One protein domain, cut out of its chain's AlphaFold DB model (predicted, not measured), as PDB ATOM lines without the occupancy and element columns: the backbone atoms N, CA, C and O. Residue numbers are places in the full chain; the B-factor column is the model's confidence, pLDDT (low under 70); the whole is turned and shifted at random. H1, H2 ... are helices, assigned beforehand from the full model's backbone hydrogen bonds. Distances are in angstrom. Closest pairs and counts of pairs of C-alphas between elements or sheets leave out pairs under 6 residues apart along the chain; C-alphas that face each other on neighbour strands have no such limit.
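What this domain is: This is residues 330 to 486 of the 802 residues of the protein "Putative serine/threonine-protein phosphatase 6 regulatory ankyrin repeat subunit c" of Lutzomyia longipalpis (UniProt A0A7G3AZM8). Picture a body of short helices packed round H7 and H6, with H2 along one side of H7, H3 slanting over another, and H1 and H8 beside H6. The long H9 runs out from this body like an arm, and the short H4 crosses it; H5 lies near H1 and H2. The printed part has 157 residues with nine named helices, H1 to H9 in chain order, and no named strand, so its class is all helix. It is compact, with a radius of gyration of the C-alphas of 15.1 A and spans of 44 by 38 by 29 A.

How they stand to each other: Start at H1, residues 332 to 339, and go on to H2, residues 342 to 355: they form a helical hairpin, at a shallow tilt of 12 degrees, opposite ways, with C-alphas Val 336 and Leu 345 closest at 6.0 A. Next look at H3, residues 368 to 384, and H4, residues 387 to 393, close but not clearly touching. H5, residues 398 to 404, touches no helix; its C-alpha Ile 404 comes within 6.4 A of that of Phe 333 in H1. H6, residues 415 to 421, touches H1, with C-alphas Arg 334 and Pro 415 closest at 4.7 A. H6 and H7, residues 425 to 433, form a second helical hairpin at a shallow tilt of 30 degrees, and these two are the hubs, touching three helices each. H7 touches H2, closest at C-alphas Leu 342 and Leu 427, 6.1 A, and touches H3 at a tilt of 35.4 degrees, only just steep, closest at C-alphas Ile 372 and Ser 426, 5.9 A. H8, residues 448 to 456, touches H6, with C-alphas Phe 417 and Ala 448 closest at 4.7 A. H9, residues 465 to 486, touches H4 with residues 471 to 479 alone, about perpendicular at 81 degrees, closest at C-alphas Ala 391 and Ile 475, 5.4 A. In each of the nine helices every O i to N i+4 pair is within hydrogen-bond range.

Where its parts are: Find C-alpha 332 at (13.455, 53.220, 191.937), where H1 begins. H2 is 20.0 A long and H3 24.8 A. Find C-alpha 465 at (13.688, 49.667, 169.390); from there H9 runs 31.5 A to C-alpha 486 at (44.867, 50.741, 173.638).

The domain as a whole: The two C-alphas farthest apart, Gln 458 and Ala 486, are 47.2 A apart. The printed part has no cut. The links H2 to H3 and H7 to H8 are long. Mean pLDDT of the printed part is 80.2; 31 residues are under 70, among them 386 to 397, 456 to 462 and 478 to 486.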
ATOM      1  N   HIS A 330      12.933  45.419 193.698       86.06
ATOM      2  CA  HIS A 330      12.638  46.510 192.783       86.06
ATOM      3  C   HIS A 330      13.453  47.753 193.174       86.06
ATOM      4  O   HIS A 330      13.434  48.179 194.330       86.06
ATOM      5  N   GLY A 331      14.169  48.327 192.203       88.94
ATOM      6  CA  GLY A 331      14.813  49.639 192.320       88.94
ATOM      7  C   GLY A 331      13.873  50.787 191.934       88.94
ATOM      8  O   GLY A 331      12.778  50.564 191.412       88.94
ATOM      9  N   ILE A 332      14.308  52.033 192.131       90.62
ATOM     10  CA  ILE A 332      13.455  53.220 191.937       90.62
ATOM     11  C   ILE A 332      12.897  53.353 190.513       90.62
ATOM     12  O   ILE A 332      11.710  53.627 190.346       90.62
ATOM     13  N   PHE A 333      13.704  53.072 189.482       92.56
ATOM     14  CA  PHE A 333      13.263  53.146 188.085       92.56
ATOM     15  C   PHE A 333      12.147  52.145 187.783       92.56
ATOM     16  O   PHE A 333      11.207  52.469 187.064       92.56
ATOM     17  N   ARG A 334      12.218  50.946 188.372       91.00
ATOM     18  CA  ARG A 334      11.178  49.921 188.247       91.00
ATOM     19  C   ARG A 334       9.875  50.402 188.882       91.00
ATOM     20  O   ARG A 334       8.846  50.353 188.224       91.00
ATOM     21  N   ILE A 335       9.926  50.936 190.107       91.00
ATOM     22  CA  ILE A 335       8.728  51.417 190.819       91.00
ATOM     23  C   ILE A 335       8.082  52.612 190.107       91.00
ATOM     24  O   ILE A 335       6.861  52.660 189.983       91.00
ATOM     25  N   VAL A 336       8.878  53.555 189.598       92.81
ATOM     26  CA  VAL A 336       8.358  54.710 188.848       92.81
ATOM     27  C   VAL A 336       7.720  54.282 187.521       92.81
ATOM     28  O   VAL A 336       6.651  54.769 187.162       92.81
ATOM     29  N   VAL A 337       8.321  53.330 186.801       92.44
ATOM     30  CA  VAL A 337       7.682  52.746 185.609       92.44
ATOM     31  C   VAL A 337       6.401  52.002 185.994       92.44
ATOM     32  O   VAL A 337       5.397  52.078 185.281       92.44
ATOM     33  N   ASP A 338       6.396  51.337 187.149       89.56
ATOM     34  CA  ASP A 338       5.223  50.636 187.653       89.56
ATOM     35  C   ASP A 338       4.085  51.577 188.064       89.56
ATOM     36  O   ASP A 338       2.922  51.227 187.858       89.56
ATOM     37  N   SER A 339       4.372  52.789 188.538       89.12
ATOM     38  CA  SER A 339       3.328  53.789 188.787       89.12
ATOM     39  C   SER A 339       2.756  54.390 187.497       89.12
ATOM     40  O   SER A 339       1.651  54.928 187.507       89.12
ATOM     41  N   GLY A 340       3.464  54.261 186.369       88.00
ATOM     42  CA  GLY A 340       3.006  54.713 185.054       88.00
ATOM     43  C   GLY A 340       3.076  56.230 184.842       88.00
ATOM     44  O   GLY A 340       2.549  56.727 183.848       88.00
ATOM     45  N   LYS A 341       3.705  56.970 185.766       88.81
ATOM     46  CA  LYS A 341       3.757  58.440 185.777       88.81
ATOM     47  C   LYS A 341       4.984  58.950 185.014       88.81
ATOM     48  O   LYS A 341       6.104  58.902 185.520       88.81
ATOM     49  N   LEU A 342       4.776  59.486 183.807       89.94
ATOM     50  CA  LEU A 342       5.853  60.024 182.961       89.94
ATOM     51  C   LEU A 342       6.619  61.174 183.626       89.94
ATOM     52  O   LEU A 342       7.842  61.225 183.540       89.94
ATOM     53  N   SER A 343       5.909  62.069 184.310       90.69
ATOM     54  CA  SER A 343       6.505  63.218 184.995       90.69
ATOM     55  C   SER A 343       7.482  62.807 186.098       90.69
ATOM     56  O   SER A 343       8.543  63.408 186.237       90.69
ATOM     57  N   PHE A 344       7.182  61.729 186.823       92.44
ATOM     58  CA  PHE A 344       8.071  61.177 187.846       92.44
ATOM     59  C   PHE A 344       9.323  60.567 187.212       92.44
ATOM     60  O   PHE A 344      10.428  60.767 187.710       92.44
ATOM     61  N   LEU A 345       9.169  59.839 186.099       92.81
ATOM     62  CA  LEU A 345      10.308  59.255 185.390       92.81
ATOM     63  C   LEU A 345      11.228  60.337 184.821       92.81
ATOM     64  O   LEU A 345      12.447  60.223 184.933       92.81
ATOM     65  N   HIS A 346      10.643  61.376 184.225       91.38
ATOM     66  CA  HIS A 346      11.375  62.514 183.676       91.38
ATOM     67  C   HIS A 346      12.210  63.211 184.750       91.38
ATOM     68  O   HIS A 346      13.420  63.365 184.586       91.38
ATOM     69  N   GLU A 347      11.592  63.525 185.886       91.06
ATOM     70  CA  GLU A 347      12.280  64.192 186.982       91.06
ATOM     71  C   GLU A 347      13.348  63.307 187.638       91.06
ATOM     72  O   GLU A 347      14.433  63.784 187.957       91.06
ATOM     73  N   LEU A 348      13.090  62.002 187.786       92.12
ATOM     74  CA  LEU A 348      14.088  61.055 188.286       92.12
ATOM     75  C   LEU A 348      15.322  61.007 187.374       92.12
ATOM     76  O   LEU A 348      16.450  61.011 187.862       92.12
ATOM     77  N   LEU A 349      15.120  60.963 186.054       90.00
ATOM     78  CA  LEU A 349      16.213  60.960 185.078       90.00
ATOM     79  C   LEU A 349      17.015  62.263 185.141       90.00
ATOM     80  O   LEU A 349      18.245  62.212 185.169       90.00
ATOM     81  N   ARG A 350      16.325  63.406 185.241       88.94
ATOM     82  CA  ARG A 350      16.946  64.726 185.397       88.94
ATOM     83  C   ARG A 350      17.763  64.823 186.683       88.94
ATOM     84  O   ARG A 350      18.921  65.223 186.636       88.94
ATOM     85  N   TYR A 351      17.203  64.391 187.811       88.88
ATOM     86  CA  TYR A 351      17.891  64.393 189.103       88.88
ATOM     87  C   TYR A 351      19.138  63.496 189.098       88.88
ATOM     88  O   TYR A 351      20.186  63.879 189.622       88.88
ATOM     89  N   VAL A 352      19.060  62.312 188.479       87.75
ATOM     90  CA  VAL A 352      20.220  61.419 188.332       87.75
ATOM     91  C   VAL A 352      21.299  62.055 187.451       87.75
ATOM     92  O   VAL A 352      22.479  61.930 187.776       87.75
ATOM     93  N   ASP A 353      20.927  62.768 186.385       86.06
ATOM     94  CA  ASP A 353      21.882  63.514 185.555       86.06
ATOM     95  C   ASP A 353      22.551  64.655 186.323       86.06
ATOM     96  O   ASP A 353      23.778  64.762 186.301       86.06
ATOM     97  N   GLU A 354      21.776  65.438 187.076       86.31
ATOM     98  CA  GLU A 354      22.282  66.510 187.940       86.31
ATOM     99  C   GLU A 354      23.271  65.973 188.988       86.31
ATOM    100  O   GLU A 354      24.375  66.503 189.128       86.31
ATOM    101  N   CYS A 355      22.935  64.870 189.667       83.38
ATOM    102  CA  CYS A 355      23.815  64.235 190.656       83.38
ATOM    103  C   CYS A 355      25.128  63.713 190.058       83.38
ATOM    104  O   CYS A 355      26.130  63.589 190.763       83.38
ATOM    105  N   LEU A 356      25.118  63.371 188.770       81.12
ATOM    106  CA  LEU A 356      26.273  62.855 188.042       81.12
ATOM    107  C   LEU A 356      27.046  63.947 187.284       81.12
ATOM    108  O   LEU A 356      28.059  63.633 186.657       81.12
ATOM    109  N   GLY A 357      26.592  65.206 187.337       75.00
ATOM    110  CA  GLY A 357      27.180  66.328 186.599       75.00
ATOM    111  C   GLY A 357      27.026  66.215 185.077       75.00
ATOM    112  O   GLY A 357      27.852  66.749 184.337       75.00
ATOM    113  N   LEU A 358      26.014  65.482 184.607       73.12
ATOM    114  CA  LEU A 358      25.728  65.264 183.190       73.12
ATOM    115  C   LEU A 358      24.769  66.340 182.661       73.12
ATOM    116  O   LEU A 358      23.902  66.828 183.383       73.12
ATOM    117  N   GLN A 359      24.891  66.688 181.378       68.25
ATOM    118  CA  GLN A 359      23.839  67.451 180.699       68.25
ATOM    119  C   GLN A 359      22.604  66.560 180.546       68.25
ATOM    120  O   GLN A 359      22.730  65.416 180.105       68.25
ATOM    121  N   SER A 360      21.423  67.076 180.894       70.12
ATOM    122  CA  SER A 360      20.177  66.306 180.858       70.12
ATOM    123  C   SER A 360      19.922  65.743 179.458       70.12
ATOM    124  O   SER A 360      19.684  66.487 178.499       70.12
ATOM    125  N   SER A 361      19.950  64.415 179.322       69.94
ATOM    126  CA  SER A 361      19.691  63.759 178.035       69.94
ATOM    127  C   SER A 361      18.205  63.751 177.675       69.94
ATOM    128  O   SER A 361      17.861  63.646 176.498       69.94
ATOM    129  N   THR A 362      17.313  63.917 178.647       75.19
ATOM    130  CA  THR A 362      15.863  63.993 178.434       75.19
ATOM    131  C   THR A 362      15.431  65.359 177.886       75.19
ATOM    132  O   THR A 362      15.844  66.375 178.443       75.19
ATOM    133  N   PRO A 363      14.587  65.422 176.836       79.50
ATOM    134  CA  PRO A 363      13.989  66.683 176.389       79.50
ATOM    135  C   PRO A 363      13.045  67.257 177.455       79.50
ATOM    136  O   PRO A 363      12.564  66.520 178.315       79.50
ATOM    137  N   GLU A 364      12.778  68.564 177.417       79.50
ATOM    138  CA  GLU A 364      11.844  69.212 178.349       79.50
ATOM    139  C   GLU A 364      10.434  68.617 178.228       79.50
ATOM    140  O   GLU A 364       9.897  68.454 177.130       79.50
ATOM    141  N   LEU A 365       9.820  68.311 179.371       80.19
ATOM    142  CA  LEU A 365       8.461  67.793 179.432       80.19
ATOM    143  C   LEU A 365       7.476  68.964 179.568       80.19
ATOM    144  O   LEU A 365       7.238  69.443 180.671       80.19
ATOM    145  N   LYS A 366       6.925  69.428 178.439       76.25
ATOM    146  CA  LYS A 366       5.814  70.403 178.403       76.25
ATOM    147  C   LYS A 366       4.479  69.691 178.206       76.25
ATOM    148  O   LYS A 366       3.621  69.738 179.074       76.25
ATOM    149  N   ASP A 367       4.382  68.924 177.120       82.62
ATOM    150  CA  ASP A 367       3.242  68.059 176.809       82.62
ATOM    151  C   ASP A 367       3.732  66.658 176.447       82.62
ATOM    152  O   ASP A 367       4.778  66.510 175.810       82.62
ATOM    153  N   GLU A 368       2.952  65.622 176.763       85.12
ATOM    154  CA  GLU A 368       3.317  64.231 176.456       85.12
ATOM    155  C   GLU A 368       3.508  64.000 174.946       85.12
ATOM    156  O   GLU A 368       4.457  63.334 174.537       85.12
ATOM    157  N   LYS A 369       2.669  64.611 174.095       84.31
ATOM    158  CA  LYS A 369       2.783  64.495 172.628       84.31
ATOM    159  C   LYS A 369       4.071  65.126 172.093       84.31
ATOM    160  O   LYS A 369       4.770  64.496 171.304       84.31
ATOM    161  N   ASN A 370       4.395  66.332 172.561       86.31
ATOM    162  CA  ASN A 370       5.610  67.060 172.181       86.31
ATOM    163  C   ASN A 370       6.871  66.358 172.703       86.31
ATOM    164  O   ASN A 370       7.908  66.336 172.046       86.31
ATOM    165  N   PHE A 371       6.777  65.739 173.879       87.75
ATOM    166  CA  PHE A 371       7.857  64.941 174.440       87.75
ATOM    167  C   PHE A 371       8.120  63.674 173.615       87.75
ATOM    168  O   PHE A 371       9.276  63.352 173.342       87.75
ATOM    169  N   ILE A 372       7.067  62.976 173.176       85.88
ATOM    170  CA  ILE A 372       7.181  61.789 172.316       85.88
ATOM    171  C   ILE A 372       7.871  62.143 170.994       85.88
ATOM    172  O   ILE A 372       8.810  61.444 170.606       85.88
ATOM    173  N   THR A 373       7.450  63.217 170.318       86.12
ATOM    174  CA  THR A 373       8.074  63.649 169.055       86.12
ATOM    175  C   THR A 373       9.535  64.038 169.266       86.12
ATOM    176  O   THR A 373      10.408  63.490 168.597       86.12
ATOM    177  N   ALA A 374       9.833  64.850 170.285       86.38
ATOM    178  CA  ALA A 374      11.202  65.239 170.617       86.38
ATOM    179  C   ALA A 374      12.107  64.036 170.946       86.38
ATOM    180  O   ALA A 374      13.279  64.016 170.565       86.38
ATOM    181  N   CYS A 375      11.583  63.015 171.633       86.12
ATOM    182  CA  CYS A 375      12.331  61.790 171.912       86.12
ATOM    183  C   CYS A 375      12.623  60.992 170.637       86.12
ATOM    184  O   CYS A 375      13.743  60.511 170.473       86.12
ATOM    185  N   LYS A 376      11.648  60.860 169.729       85.12
ATOM    186  CA  LYS A 376      11.841  60.168 168.445       85.12
ATOM    187  C   LYS A 376      12.875  60.875 167.578       85.12
ATOM    188  O   LYS A 376      13.789  60.213 167.094       85.12
ATOM    189  N   ASP A 377      12.795  62.198 167.474       85.81
ATOM    190  CA  ASP A 377      13.757  63.005 166.720       85.81
ATOM    191  C   ASP A 377      15.169  62.879 167.300       85.81
ATOM    192  O   ASP A 377      16.152  62.791 166.566       85.81
ATOM    193  N   LYS A 378      15.290  62.821 168.631       83.88
ATOM    194  CA  LYS A 378      16.582  62.630 169.299       83.88
ATOM    195  C   LYS A 378      17.162  61.236 169.051       83.88
ATOM    196  O   LYS A 378      18.355  61.121 168.796       83.88
ATOM    197  N   ILE A 379      16.330  60.192 169.059       83.56
ATOM    198  CA  ILE A 379      16.764  58.828 168.716       83.56
ATOM    199  C   ILE A 379      17.153  58.724 167.234       83.56
ATOM    200  O   ILE A 379      18.128  58.050 166.912       83.56
ATOM    201  N   ALA A 380      16.444  59.414 166.337       82.88
ATOM    202  CA  ALA A 380      16.814  59.486 164.927       82.88
ATOM    203  C   ALA A 380      18.181  60.164 164.745       82.88
ATOM    204  O   ALA A 380      19.058  59.596 164.097       82.88
ATOM    205  N   LYS A 381      18.424  61.293 165.422       82.88
ATOM    206  CA  LYS A 381      19.742  61.955 165.436       82.88
ATOM    207  C   LYS A 381      20.850  61.043 165.961       82.88
ATOM    208  O   LYS A 381      21.939  61.035 165.404       82.88
ATOM    209  N   PHE A 382      20.568  60.216 166.972       78.56
ATOM    210  CA  PHE A 382      21.545  59.234 167.443       78.56
ATOM    211  C   PHE A 382      21.943  58.211 166.368       78.56
ATOM    212  O   PHE A 382      23.057  57.699 166.398       78.56
ATOM    213  N   SER A 383      21.064  57.900 165.414       69.62
ATOM    214  CA  SER A 383      21.410  56.991 164.314       69.62
ATOM    215  C   SER A 383      22.321  57.625 163.255       69.62
ATOM    216  O   SER A 383      23.008  56.899 162.542       69.62
ATOM    217  N   GLU A 384      22.350  58.958 163.180       75.88
ATOM    218  CA  GLU A 384      23.153  59.733 162.224       75.88
ATOM    219  C   GLU A 384      24.518  60.160 162.799       75.88
ATOM    220  O   GLU A 384      25.425  60.523 162.051       75.88
ATOM    221  N   GLU A 385      24.685  60.125 164.124       73.12
ATOM    222  CA  GLU A 385      25.922  60.514 164.806       73.12
ATOM    223  C   GLU A 385      27.023  59.438 164.739       73.12
ATOM    224  O   GLU A 385      26.772  58.239 164.854       73.12
ATOM    225  N   ASP A 386      28.285  59.881 164.640       69.75
ATOM    226  CA  ASP A 386      29.454  58.992 164.649       69.75
ATOM    227  C   ASP A 386      29.484  58.120 165.926       69.75
ATOM    228  O   ASP A 386      29.629  58.670 167.027       69.75
ATOM    229  N   PRO A 387      29.504  56.775 165.819       67.19
ATOM    230  CA  PRO A 387      29.493  55.866 166.971       67.19
ATOM    231  C   PRO A 387      30.645  56.089 167.959       67.19
ATOM    232  O   PRO A 387      30.503  55.843 169.151       67.19
ATOM    233  N   VAL A 388      31.787  56.595 167.481       64.44
ATOM    234  CA  VAL A 388      32.963  56.914 168.306       64.44
ATOM    235  C   VAL A 388      32.774  58.215 169.091       64.44
ATOM    236  O   VAL A 388      33.174  58.301 170.250       64.44
ATOM    237  N   LYS A 389      32.168  59.244 168.483       67.81
ATOM    238  CA  LYS A 389      31.823  60.484 169.202       67.81
ATOM    239  C   LYS A 389      30.719  60.204 170.208       67.81
ATOM    240  O   LYS A 389      30.820  60.685 171.334       67.81
ATOM    241  N   MET A 390      29.763  59.363 169.819       67.12
ATOM    242  CA  MET A 390      28.735  58.843 170.698       67.12
ATOM    243  C   MET A 390      29.368  58.096 171.863       67.12
ATOM    244  O   MET A 390      29.259  58.585 172.963       67.12
ATOM    245  N   ALA A 391      30.155  57.036 171.672       62.03
ATOM    246  CA  ALA A 391      30.818  56.318 172.773       62.03
ATOM    247  C   ALA A 391      31.643  57.226 173.720       62.03
ATOM    248  O   ALA A 391      31.772  56.942 174.909       62.03
ATOM    249  N   ARG A 392      32.182  58.353 173.228       61.62
ATOM    250  CA  ARG A 392      32.921  59.333 174.046       61.62
ATOM    251  C   ARG A 392      32.029  60.313 174.814       61.62
ATOM    252  O   ARG A 392      32.393  60.669 175.936       61.62
ATOM    253  N   SER A 393      30.912  60.765 174.240       60.03
ATOM    254  CA  SER A 393      29.900  61.587 174.931       60.03
ATOM    255  C   SER A 393      29.057  60.733 175.886       60.03
ATOM    256  O   SER A 393      28.794  61.107 177.023       60.03
ATOM    257  N   VAL A 394      28.766  59.521 175.433       54.75
ATOM    258  CA  VAL A 394      28.190  58.342 176.077       54.75
ATOM    259  C   VAL A 394      29.289  57.587 176.832       54.75
ATOM    260  O   VAL A 394      29.230  56.370 176.959       54.75
ATOM    261  N   LYS A 395      30.242  58.300 177.460       53.19
ATOM    262  CA  LYS A 395      30.815  57.842 178.738       53.19
ATOM    263  C   LYS A 395      29.660  57.762 179.736       53.19
ATOM    264  O   LYS A 395      29.527  58.582 180.643       53.19
ATOM    265  N   ILE A 396      28.761  56.813 179.504       55.78
ATOM    266  CA  ILE A 396      27.635  56.493 180.339       55.78
ATOM    267  C   ILE A 396      28.294  56.139 181.641       55.78
ATOM    268  O   ILE A 396      29.050  55.174 181.719       55.78
ATOM    269  N   ASN A 397      28.059  56.954 182.659       62.41
ATOM    270  CA  ASN A 397      28.409  56.550 183.999       62.41
ATOM    271  C   ASN A 397      27.836  55.143 184.187       62.41
ATOM    272  O   ASN A 397      26.614  54.978 184.174       62.41
ATOM    273  N   ASP A 398      28.715  54.150 184.366       72.25
ATOM    274  CA  ASP A 398      28.360  52.743 184.597       72.25
ATOM    275  C   ASP A 398      27.261  52.621 185.659       72.25
ATOM    276  O   ASP A 398      26.514  51.651 185.719       72.25
ATOM    277  N   LEU A 399      27.170  53.612 186.544       78.06
ATOM    278  CA  LEU A 399      26.122  53.761 187.533       78.06
ATOM    279  C   LEU A 399      24.728  54.038 186.942       78.06
ATOM    280  O   LEU A 399      23.814  53.278 187.245       78.06
ATOM    281  N   LYS A 400      24.560  55.047 186.073       84.19
ATOM    282  CA  LYS A 400      23.269  55.373 185.435       84.19
ATOM    283  C   LYS A 400      22.781  54.206 184.574       84.19
ATOM    284  O   LYS A 400      21.640  53.781 184.729       84.19
ATOM    285  N   ALA A 401      23.662  53.617 183.759       82.12
ATOM    286  CA  ALA A 401      23.337  52.411 182.987       82.12
ATOM    287  C   ALA A 401      22.914  51.240 183.882       82.12
ATOM    288  O   ALA A 401      21.933  50.566 183.574       82.12
ATOM    289  N   ARG A 402      23.625  50.989 184.991       84.25
ATOM    290  CA  ARG A 402      23.264  49.917 185.932       84.25
ATOM    291  C   ARG A 402      21.915  50.149 186.600       84.25
ATOM    292  O   ARG A 402      21.195  49.178 186.787       84.25
ATOM    293  N   MET A 403      21.578  51.391 186.944       87.81
ATOM    294  CA  MET A 403      20.288  51.723 187.559       87.81
ATOM    295  C   MET A 403      19.130  51.594 186.559       87.81
ATOM    296  O   MET A 403      18.097  51.019 186.890       87.81
ATOM    297  N   ILE A 404      19.306  52.075 185.324       89.94
ATOM    298  CA  ILE A 404      18.277  52.002 184.272       89.94
ATOM    299  C   ILE A 404      18.060  50.558 183.800       89.94
ATOM    300  O   ILE A 404      16.923  50.140 183.596       89.94
ATOM    301  N   ASN A 405      19.136  49.779 183.654       89.50
ATOM    302  CA  ASN A 405      19.088  48.381 183.210       89.50
ATOM    303  C   ASN A 405      19.083  47.381 184.377       89.50
ATOM    304  O   ASN A 405      19.418  46.206 184.199       89.50
ATOM    305  N   GLN A 406      18.726  47.836 185.579       88.94
ATOM    306  CA  GLN A 406      18.649  46.987 186.761       88.94
ATOM    307  C   GLN A 406      17.617  45.880 186.543       88.94
ATOM    308  O   GLN A 406      16.517  46.125 186.055       88.94
ATOM    309  N   ARG A 407      17.978  44.648 186.905       89.44
ATOM    310  CA  ARG A 407      17.102  43.481 186.781       89.44
ATOM    311  C   ARG A 407      16.552  43.127 188.148       89.44
ATOM    312  O   ARG A 407      17.332  43.002 189.090       89.44
ATOM    313  N   ASP A 408      15.244  42.912 188.237       84.06
ATOM    314  CA  ASP A 408      14.682  42.313 189.447       84.06
ATOM    315  C   ASP A 408      15.221  40.883 189.650       84.06
ATOM    316  O   ASP A 408      15.663  40.213 188.710       84.06
ATOM    317  N   ARG A 409      15.223  40.397 190.894       82.19
ATOM    318  CA  ARG A 409      15.704  39.038 191.200       82.19
ATOM    319  C   ARG A 409      14.626  37.974 191.040       82.19
ATOM    320  O   ARG A 409      14.952  36.795 191.130       82.19
ATOM    321  N   MET A 410      13.374  38.364 190.803       78.81
ATOM    322  CA  MET A 410      12.258  37.427 190.647       78.81
ATOM    323  C   MET A 410      12.168  36.879 189.219       78.81
ATOM    324  O   MET A 410      12.197  35.671 189.016       78.81
ATOM    325  N   ALA A 411      12.087  37.758 188.223       82.00
ATOM    326  CA  ALA A 411      11.898  37.419 186.814       82.00
ATOM    327  C   ALA A 411      13.063  37.893 185.924       82.00
ATOM    328  O   ALA A 411      13.174  37.491 184.764       82.00
ATOM    329  N   GLY A 412      13.968  38.716 186.449       86.12
ATOM    330  CA  GLY A 412      15.064  39.300 185.700       86.12
ATOM    331  C   GLY A 412      14.609  40.424 184.777       86.12
ATOM    332  O   GLY A 412      15.327  40.683 183.807       86.12
ATOM    333  N   LYS A 413      13.439  41.035 185.027       89.44
ATOM    334  CA  LYS A 413      12.865  42.096 184.182       89.44
ATOM    335  C   LYS A 413      13.554  43.429 184.450       89.44
ATOM    336  O   LYS A 413      13.867  43.757 185.595       89.44
ATOM    337  N   THR A 414      13.771  44.193 183.383       92.31
ATOM    338  CA  THR A 414      14.273  45.571 183.449       92.31
ATOM    339  C   THR A 414      13.115  46.573 183.491       92.31
ATOM    340  O   THR A 414      12.014  46.249 183.040       92.31
ATOM    341  N   PRO A 415      13.340  47.815 183.960       93.25
ATOM    342  CA  PRO A 415      12.363  48.897 183.841       93.25
ATOM    343  C   PRO A 415      11.829  49.066 182.410       93.25
ATOM    344  O   PRO A 415      10.628  49.240 182.226       93.25
ATOM    345  N   LEU A 416      12.688  48.931 181.391       92.62
ATOM    346  CA  LEU A 416      12.267  48.987 179.987       92.62
ATOM    347  C   LEU A 416      11.325  47.831 179.621       92.62
ATOM    348  O   LEU A 416      10.304  48.062 178.981       92.62
ATOM    349  N   PHE A 417      11.624  46.607 180.065       91.06
ATOM    350  CA  PHE A 417      10.747  45.453 179.857       91.06
ATOM    351  C   PHE A 417       9.357  45.691 180.468       91.06
ATOM    352  O   PHE A 417       8.341  45.457 179.820       91.06
ATOM    353  N   CYS A 418       9.293  46.237 181.684       90.56
ATOM    354  CA  CYS A 418       8.022  46.557 182.340       90.56
ATOM    355  C   CYS A 418       7.259  47.695 181.641       90.56
ATOM    356  O   CYS A 418       6.030  47.665 181.585       90.56
ATOM    357  N   ALA A 419       7.960  48.676 181.062       91.38
ATOM    358  CA  ALA A 419       7.333  49.720 180.248       91.38
ATOM    359  C   ALA A 419       6.693  49.149 178.967       91.38
ATOM    360  O   ALA A 419       5.600  49.583 178.588       91.38
ATOM    361  N   VAL A 420       7.337  48.151 178.342       89.81
ATOM    362  CA  VAL A 420       6.793  47.401 177.197       89.81
ATOM    363  C   VAL A 420       5.548  46.611 177.607       89.81
ATOM    364  O   VAL A 420       4.518  46.731 176.948       89.81
ATOM    365  N   GLU A 421       5.593  45.877 178.727       87.75
ATOM    366  CA  GLU A 421       4.430  45.131 179.248       87.75
ATOM    367  C   GLU A 421       3.225  46.047 179.521       87.75
ATOM    368  O   GLU A 421       2.082  45.676 179.258       87.75
ATOM    369  N   LYS A 422       3.477  47.271 180.002       87.00
ATOM    370  CA  LYS A 422       2.440  48.285 180.256       87.00
ATOM    371  C   LYS A 422       1.964  49.026 179.009       87.00
ATOM    372  O   LYS A 422       1.014  49.803 179.108       87.00
ATOM    373  N   GLN A 423       2.602  48.813 177.856       87.62
ATOM    374  CA  GLN A 423       2.248  49.440 176.578       87.62
ATOM    375  C   GLN A 423       2.281  50.983 176.637       87.62
ATOM    376  O   GLN A 423       1.452  51.657 176.026       87.62
ATOM    377  N   LYS A 424       3.222  51.567 177.398       86.94
ATOM    378  CA  LYS A 424       3.341  53.028 177.571       86.94
ATOM    379  C   LYS A 424       4.483  53.600 176.730       86.94
ATOM    380  O   LYS A 424       5.645  53.544 177.127       86.94
ATOM    381  N   GLU A 425       4.135  54.176 175.579       88.25
ATOM    382  CA  GLU A 425       5.087  54.734 174.603       88.25
ATOM    383  C   GLU A 425       6.015  55.797 175.194       88.25
ATOM    384  O   GLU A 425       7.230  55.734 175.008       88.25
ATOM    385  N   SER A 426       5.462  56.735 175.957       89.31
ATOM    386  CA  SER A 426       6.221  57.823 176.567       89.31
ATOM    387  C   SER A 426       7.284  57.332 177.557       89.31
ATOM    388  O   SER A 426       8.409  57.831 177.545       89.31
ATOM    389  N   LEU A 427       6.977  56.300 178.354       91.12
ATOM    390  CA  LEU A 427       7.934  55.680 179.282       91.12
ATOM    391  C   LEU A 427       9.033  54.915 178.539       91.12
ATOM    392  O   LEU A 427      10.205  55.025 178.895       91.12
ATOM    393  N   MET A 428       8.668  54.168 177.490       90.94
ATOM    394  CA  MET A 428       9.639  53.461 176.650       90.94
ATOM    395  C   MET A 428      10.629  54.446 176.019       90.94
ATOM    396  O   MET A 428      11.837  54.262 176.134       90.94
ATOM    397  N   LEU A 429      10.132  55.526 175.411       88.56
ATOM    398  CA  LEU A 429      10.970  56.541 174.769       88.56
ATOM    399  C   LEU A 429      11.854  57.292 175.770       88.56
ATOM    400  O   LEU A 429      13.038  57.484 175.492       88.56
ATOM    401  N   ALA A 430      11.330  57.650 176.947       89.38
ATOM    402  CA  ALA A 430      12.120  58.290 177.999       89.38
ATOM    403  C   ALA A 430      13.307  57.415 178.438       89.38
ATOM    404  O   ALA A 430      14.420  57.916 178.586       89.38
ATOM    405  N   LEU A 431      13.101  56.104 178.598       90.00
ATOM    406  CA  LEU A 431      14.174  55.166 178.944       90.00
ATOM    407  C   LEU A 431      15.173  54.977 177.792       90.00
ATOM    408  O   LEU A 431      16.381  54.969 178.028       90.00
ATOM    409  N   LEU A 432      14.697  54.873 176.549       88.31
ATOM    410  CA  LEU A 432      15.550  54.682 175.369       88.31
ATOM    411  C   LEU A 432      16.441  55.893 175.082       88.31
ATOM    412  O   LEU A 432      17.623  55.711 174.812       88.31
ATOM    413  N   VAL A 433      15.929  57.122 175.216       86.94
ATOM    414  CA  VAL A 433      16.743  58.352 175.098       86.94
ATOM    415  C   VAL A 433      17.899  58.370 176.109       86.94
ATOM    416  O   VAL A 433      18.923  59.005 175.873       86.94
ATOM    417  N   ASN A 434      17.759  57.639 177.216       85.50
ATOM    418  CA  ASN A 434      18.786  57.468 178.240       85.50
ATOM    419  C   ASN A 434      19.575  56.152 178.096       85.50
ATOM    420  O   ASN A 434      20.174  55.693 179.068       85.50
ATOM    421  N   TYR A 435      19.596  55.564 176.894       83.81
ATOM    422  CA  TYR A 435      20.352  54.357 176.537       83.81
ATOM    423  C   TYR A 435      19.973  53.098 177.345       83.81
ATOM    424  O   TYR A 435      20.829  52.273 177.679       83.81
ATOM    425  N   ALA A 436      18.687  52.915 177.662       88.00
ATOM    426  CA  ALA A 436      18.194  51.627 178.159       88.00
ATOM    427  C   ALA A 436      18.402  50.521 177.104       88.00
ATOM    428  O   ALA A 436      18.059  50.716 175.939       88.00
ATOM    429  N   ASP A 437      18.941  49.360 177.498       85.62
ATOM    430  CA  ASP A 437      19.266  48.271 176.565       85.62
ATOM    431  C   ASP A 437      18.066  47.313 176.398       85.62
ATOM    432  O   ASP A 437      17.720  46.581 177.334       85.62
ATOM    433  N   PRO A 438      17.427  47.267 175.211       87.75
ATOM    434  CA  PRO A 438      16.289  46.387 174.951       87.75
ATOM    435  C   PRO A 438      16.664  44.902 174.835       87.75
ATOM    436  O   PRO A 438      15.766  44.061 174.847       87.75
ATOM    437  N   ARG A 439      17.958  44.555 174.747       85.75
ATOM    438  CA  ARG A 439      18.459  43.171 174.595       85.75
ATOM    439  C   ARG A 439      18.618  42.434 175.919       85.75
ATOM    440  O   ARG A 439      18.992  41.257 175.935       85.75
ATOM    441  N   VAL A 440      18.415  43.113 177.047       87.00
ATOM    442  CA  VAL A 440      18.564  42.486 178.361       87.00
ATOM    443  C   VAL A 440      17.469  41.437 178.541       87.00
ATOM    444  O   VAL A 440      16.284  41.754 178.616       87.00
ATOM    445  N   LYS A 441      17.886  40.171 178.624       86.25
ATOM    446  CA  LYS A 441      16.985  39.025 178.769       86.25
ATOM    447  C   LYS A 441      16.532  38.835 180.213       86.25
ATOM    448  O   LYS A 441      17.329  38.926 181.148       86.25
ATOM    449  N   THR A 442      15.264  38.480 180.377       87.06
ATOM    450  CA  THR A 442      14.686  37.922 181.609       87.06
ATOM    451  C   THR A 442      15.290  36.547 181.929       87.06
ATOM    452  O   THR A 442      16.041  35.984 181.131       87.06
ATOM    453  N   PHE A 443      14.985  35.970 183.096       84.31
ATOM    454  CA  PHE A 443      15.416  34.597 183.416       84.31
ATOM    455  C   PHE A 443      14.778  33.537 182.510       84.31
ATOM    456  O   PHE A 443      15.364  32.478 182.319       84.31
ATOM    457  N   ILE A 444      13.631  33.856 181.905       80.31
ATOM    458  CA  ILE A 444      12.946  33.017 180.913       80.31
ATOM    459  C   ILE A 444      13.673  33.076 179.551       80.31
ATOM    460  O   ILE A 444      13.473  32.224 178.695       80.31
ATOM    461  N   GLY A 445      14.569  34.051 179.350       82.75
ATOM    462  CA  GLY A 445      15.327  34.227 178.108       82.75
ATOM    463  C   GLY A 445      14.671  35.169 177.094       82.75
ATOM    464  O   GLY A 445      15.232  35.371 176.017       82.75
ATOM    465  N   VAL A 446      13.537  35.770 177.458       86.75
ATOM    466  CA  VAL A 446      12.792  36.750 176.657       86.75
ATOM    467  C   VAL A 446      13.340  38.155 176.923       86.75
ATOM    468  O   VAL A 446      13.594  38.496 178.082       86.75
ATOM    469  N   ASP A 447      13.538  38.958 175.880       87.06
ATOM    470  CA  ASP A 447      14.002  40.350 175.967       87.06
ATOM    471  C   ASP A 447      12.866  41.356 175.691       87.06
ATOM    472  O   ASP A 447      11.751  40.984 175.337       87.06
ATOM    473  N   ALA A 448      13.122  42.649 175.901       86.00
ATOM    474  CA  ALA A 448      12.088  43.670 175.723       86.00
ATOM    475  C   ALA A 448      11.698  43.840 174.244       86.00
ATOM    476  O   ALA A 448      10.554  44.173 173.949       86.00
ATOM    477  N   TYR A 449      12.632  43.592 173.321       84.62
ATOM    478  CA  TYR A 449      12.398  43.688 171.882       84.62
ATOM    479  C   TYR A 449      11.427  42.620 171.369       84.62
ATOM    480  O   TYR A 449      10.482  42.949 170.656       84.62
ATOM    481  N   THR A 450      11.627  41.358 171.752       83.31
ATOM    482  CA  THR A 450      10.756  40.240 171.357       83.31
ATOM    483  C   THR A 450       9.321  40.472 171.815       83.31
ATOM    484  O   THR A 450       8.414  40.480 170.985       83.31
ATOM    485  N   VAL A 451       9.120  40.811 173.092       82.69
ATOM    486  CA  VAL A 451       7.784  41.138 173.620       82.69
ATOM    487  C   VAL A 451       7.197  42.359 172.921       82.69
ATOM    488  O   VAL A 451       6.024  42.363 172.563       82.69
ATOM    489  N   ALA A 452       7.998  43.397 172.683       81.62
ATOM    490  CA  ALA A 452       7.532  44.582 171.978       81.62
ATOM    491  C   ALA A 452       7.095  44.262 170.542       81.62
ATOM    492  O   ALA A 452       6.084  44.788 170.087       81.62
ATOM    493  N   SER A 453       7.804  43.380 169.836       76.69
ATOM    494  CA  SER A 453       7.432  42.977 168.479       76.69
ATOM    495  C   SER A 453       6.094  42.233 168.436       76.69
ATOM    496  O   SER A 453       5.319  42.448 167.515       76.69
ATOM    497  N   GLU A 454       5.766  41.446 169.462       74.69
ATOM    498  CA  GLU A 454       4.480  40.743 169.556       74.69
ATOM    499  C   GLU A 454       3.344  41.668 170.026       74.69
ATOM    500  O   GLU A 454       2.246  41.665 169.466       74.69
ATOM    501  N   VAL A 455       3.605  42.499 171.040       71.19
ATOM    502  CA  VAL A 455       2.593  43.325 171.716       71.19
ATOM    503  C   VAL A 455       2.296  44.626 170.960       71.19
ATOM    504  O   VAL A 455       1.139  45.046 170.886       71.19
ATOM    505  N   LEU A 456       3.302  45.285 170.370       65.50
ATOM    506  CA  LEU A 456       3.126  46.585 169.703       65.50
ATOM    507  C   LEU A 456       2.501  46.463 168.301       65.50
ATOM    508  O   LEU A 456       1.864  47.418 167.844       65.50
ATOM    509  N   MET A 457       2.586  45.288 167.661       58.12
ATOM    510  CA  MET A 457       1.882  44.973 166.403       58.12
ATOM    511  C   MET A 457       0.358  45.114 166.540       58.12
ATOM    512  O   MET A 457      -0.321  45.488 165.587       58.12
ATOM    513  N   GLN A 458      -0.190  44.874 167.735       61.62
ATOM    514  CA  GLN A 458      -1.637  44.872 167.966       61.62
ATOM    515  C   GLN A 458      -2.251  46.283 168.079       61.62
ATOM    516  O   GLN A 458      -3.464  46.424 167.933       61.62
ATOM    517  N   LYS A 459      -1.457  47.339 168.343       57.25
ATOM    518  CA  LYS A 459      -1.977  48.680 168.711       57.25
ATOM    519  C   LYS A 459      -1.347  49.895 168.002       57.25
ATOM    520  O   LYS A 459      -1.576  51.018 168.438       57.25
ATOM    521  N   LYS A 460      -0.606  49.720 166.896       59.19
ATOM    522  CA  LYS A 460       0.014  50.824 166.110       59.19
ATOM    523  C   LYS A 460       0.973  51.736 166.910       59.19
ATOM    524  O   LYS A 460       1.138  52.906 166.568       59.19
ATOM    525  N   ILE A 461       1.618  51.232 167.962       62.34
ATOM    526  CA  ILE A 461       2.617  52.003 168.720       62.34
ATOM    527  C   ILE A 461       3.974  51.861 168.013       62.34
ATOM    528  O   ILE A 461       4.481  50.753 167.865       62.34
ATOM    529  N   SER A 462       4.565  52.978 167.573       68.19
ATOM    530  CA  SER A 462       5.825  52.996 166.813       68.19
ATOM    531  C   SER A 462       6.984  53.479 167.686       68.19
ATOM    532  O   SER A 462       7.187  54.685 167.854       68.19
ATOM    533  N   VAL A 463       7.739  52.529 168.251       75.81
ATOM    534  CA  VAL A 463       8.959  52.792 169.034       75.81
ATOM    535  C   VAL A 463      10.184  52.271 168.271       75.81
ATOM    536  O   VAL A 463      10.189  51.103 167.882       75.81
ATOM    537  N   PRO A 464      11.249  53.078 168.089       77.50
ATOM    538  CA  PRO A 464      12.453  52.696 167.342       77.50
ATOM    539  C   PRO A 464      13.395  51.788 168.162       77.50
ATOM    540  O   PRO A 464      14.550  52.123 168.423       77.50
ATOM    541  N   LEU A 465      12.903  50.624 168.598       78.06
ATOM    542  CA  LEU A 465      13.688  49.667 169.390       78.06
ATOM    543  C   LEU A 465      14.831  49.040 168.580       78.06
ATOM    544  O   LEU A 465      15.930  48.884 169.105       78.06
ATOM    545  N   SER A 466      14.595  48.731 167.302       75.81
ATOM    546  CA  SER A 466      15.612  48.195 166.387       75.81
ATOM    547  C   SER A 466      16.758  49.186 166.168       75.81
ATOM    548  O   SER A 466      17.927  48.815 166.255       75.81
ATOM    549  N   THR A 467      16.432  50.465 165.970       75.75
ATOM    550  CA  THR A 467      17.419  51.544 165.854       75.75
ATOM    551  C   THR A 467      18.291  51.613 167.105       75.75
ATOM    552  O   THR A 467      19.513  51.670 166.995       75.75
ATOM    553  N   MET A 468      17.692  51.520 168.298       81.00
ATOM    554  CA  MET A 468      18.464  51.526 169.542       81.00
ATOM    555  C   MET A 468      19.329  50.281 169.748       81.00
ATOM    556  O   MET A 468      20.450  50.405 170.238       81.00
ATOM    557  N   MET A 469      18.875  49.094 169.340       79.31
ATOM    558  CA  MET A 469      19.718  47.890 169.376       79.31
ATOM    559  C   MET A 469      20.994  48.079 168.552       79.31
ATOM    560  O   MET A 469      22.084  47.792 169.055       79.31
ATOM    561  N   ASN A 470      20.856  48.616 167.337       77.69
ATOM    562  CA  ASN A 470      21.977  48.879 166.436       77.69
ATOM    563  C   ASN A 470      22.923  49.942 167.008       77.69
ATOM    564  O   ASN A 470      24.138  49.758 166.985       77.69
ATOM    565  N   ILE A 471      22.380  51.023 167.581       75.88
ATOM    566  CA  ILE A 471      23.176  52.073 168.235       75.88
ATOM    567  C   ILE A 471      24.025  51.476 169.368       75.88
ATOM    568  O   ILE A 471      25.242  51.659 169.390       75.88
ATOM    569  N   ILE A 472      23.421  50.709 170.282       76.62
ATOM    570  CA  ILE A 472      24.148  50.139 171.429       76.62
ATOM    571  C   ILE A 472      25.143  49.057 170.972       76.62
ATOM    572  O   ILE A 472      26.210  48.898 171.564       76.62
ATOM    573  N   GLU A 473      24.839  48.293 169.921       79.31
ATOM    574  CA  GLU A 473      25.798  47.362 169.318       79.31
ATOM    575  C   GLU A 473      27.026  48.074 168.743       79.31
ATOM    576  O   GLU A 473      28.152  47.680 169.057       79.31
ATOM    577  N   ASN A 474      26.820  49.157 167.994       72.56
ATOM    578  CA  ASN A 474      27.898  49.961 167.427       72.56
ATOM    579  C   ASN A 474      28.759  50.619 168.516       72.56
ATOM    580  O   ASN A 474      29.986  50.571 168.424       72.56
ATOM    581  N   ILE A 475      28.148  51.145 169.586       71.44
ATOM    582  CA  ILE A 475      28.874  51.677 170.756       71.44
ATOM    583  C   ILE A 475      29.755  50.585 171.381       71.44
ATOM    584  O   ILE A 475      30.963  50.769 171.532       71.44
ATOM    585  N   ASN A 476      29.182  49.412 171.668       72.44
ATOM    586  CA  ASN A 476      29.912  48.287 172.261       72.44
ATOM    587  C   ASN A 476      31.054  47.776 171.359       72.44
ATOM    588  O   ASN A 476      32.080  47.305 171.856       72.44
ATOM    589  N   LEU A 477      30.878  47.813 170.034       74.62
ATOM    590  CA  LEU A 477      31.912  47.460 169.057       74.62
ATOM    591  C   LEU A 477      33.058  48.479 169.069       74.62
ATOM    592  O   LEU A 477      34.221  48.070 169.106       74.62
ATOM    593  N   CYS A 478      32.750  49.778 169.103       67.12
ATOM    594  CA  CYS A 478      33.746  50.844 169.197       67.12
ATOM    595  C   CYS A 478      34.552  50.774 170.498       67.12
ATOM    596  O   CYS A 478      35.777  50.871 170.447       67.12
ATOM    597  N   GLU A 479      33.912  50.528 171.645       65.50
ATOM    598  CA  GLU A 479      34.617  50.350 172.923       65.50
ATOM    599  C   GLU A 479      35.603  49.176 172.874       65.50
ATOM    600  O   GLU A 479      36.755  49.306 173.289       65.50
ATOM    601  N   ARG A 480      35.195  48.033 172.304       65.38
ATOM    602  CA  ARG A 480      36.087  46.872 172.130       65.38
ATOM    603  C   ARG A 480      37.284  47.208 171.243       65.38
ATOM    604  O   ARG A 480      38.407  46.832 171.568       65.38
ATOM    605  N   GLN A 481      37.055  47.937 170.151       64.12
ATOM    606  CA  GLN A 481      38.116  48.357 169.238       64.12
ATOM    607  C   GLN A 481      39.067  49.383 169.874       64.12
ATOM    608  O   GLN A 481      40.279  49.252 169.707       64.12
ATOM    609  N   GLU A 482      38.565  50.367 170.631       62.03
ATOM    610  CA  GLU A 482      39.403  51.321 171.372       62.03
ATOM    611  C   GLU A 482      40.222  50.619 172.466       62.03
ATOM    612  O   GLU A 482      41.407  50.916 172.627       62.03
ATOM    613  N   GLU A 483      39.653  49.636 173.168       60.12
ATOM    614  CA  GLU A 483      40.392  48.813 174.130       60.12
ATOM    615  C   GLU A 483      41.477  47.959 173.466       60.12
ATOM    616  O   GLU A 483      42.580  47.830 174.004       60.12
ATOM    617  N   ASP A 484      41.204  47.385 172.297       59.19
ATOM    618  CA  ASP A 484      42.174  46.586 171.548       59.19
ATOM    619  C   ASP A 484      43.278  47.456 170.926       59.19
ATOM    620  O   ASP A 484      44.455  47.079 170.939       59.19
ATOM    621  N   LEU A 485      42.945  48.667 170.474       56.81
ATOM    622  CA  LEU A 485      43.912  49.683 170.052       56.81
ATOM    623  C   LEU A 485      44.740  50.209 171.232       56.81
ATOM    624  O   LEU A 485      45.945  50.409 171.080       56.81
ATOM    625  N   ALA A 486      44.149  50.378 172.418       55.53
ATOM    626  CA  ALA A 486      44.867  50.741 173.638       55.53
ATOM    627  C   ALA A 486      45.842  49.634 174.067       55.53
ATOM    628  O   ALA A 486      46.977  49.935 174.439       55.53
TER     629      ALA A 486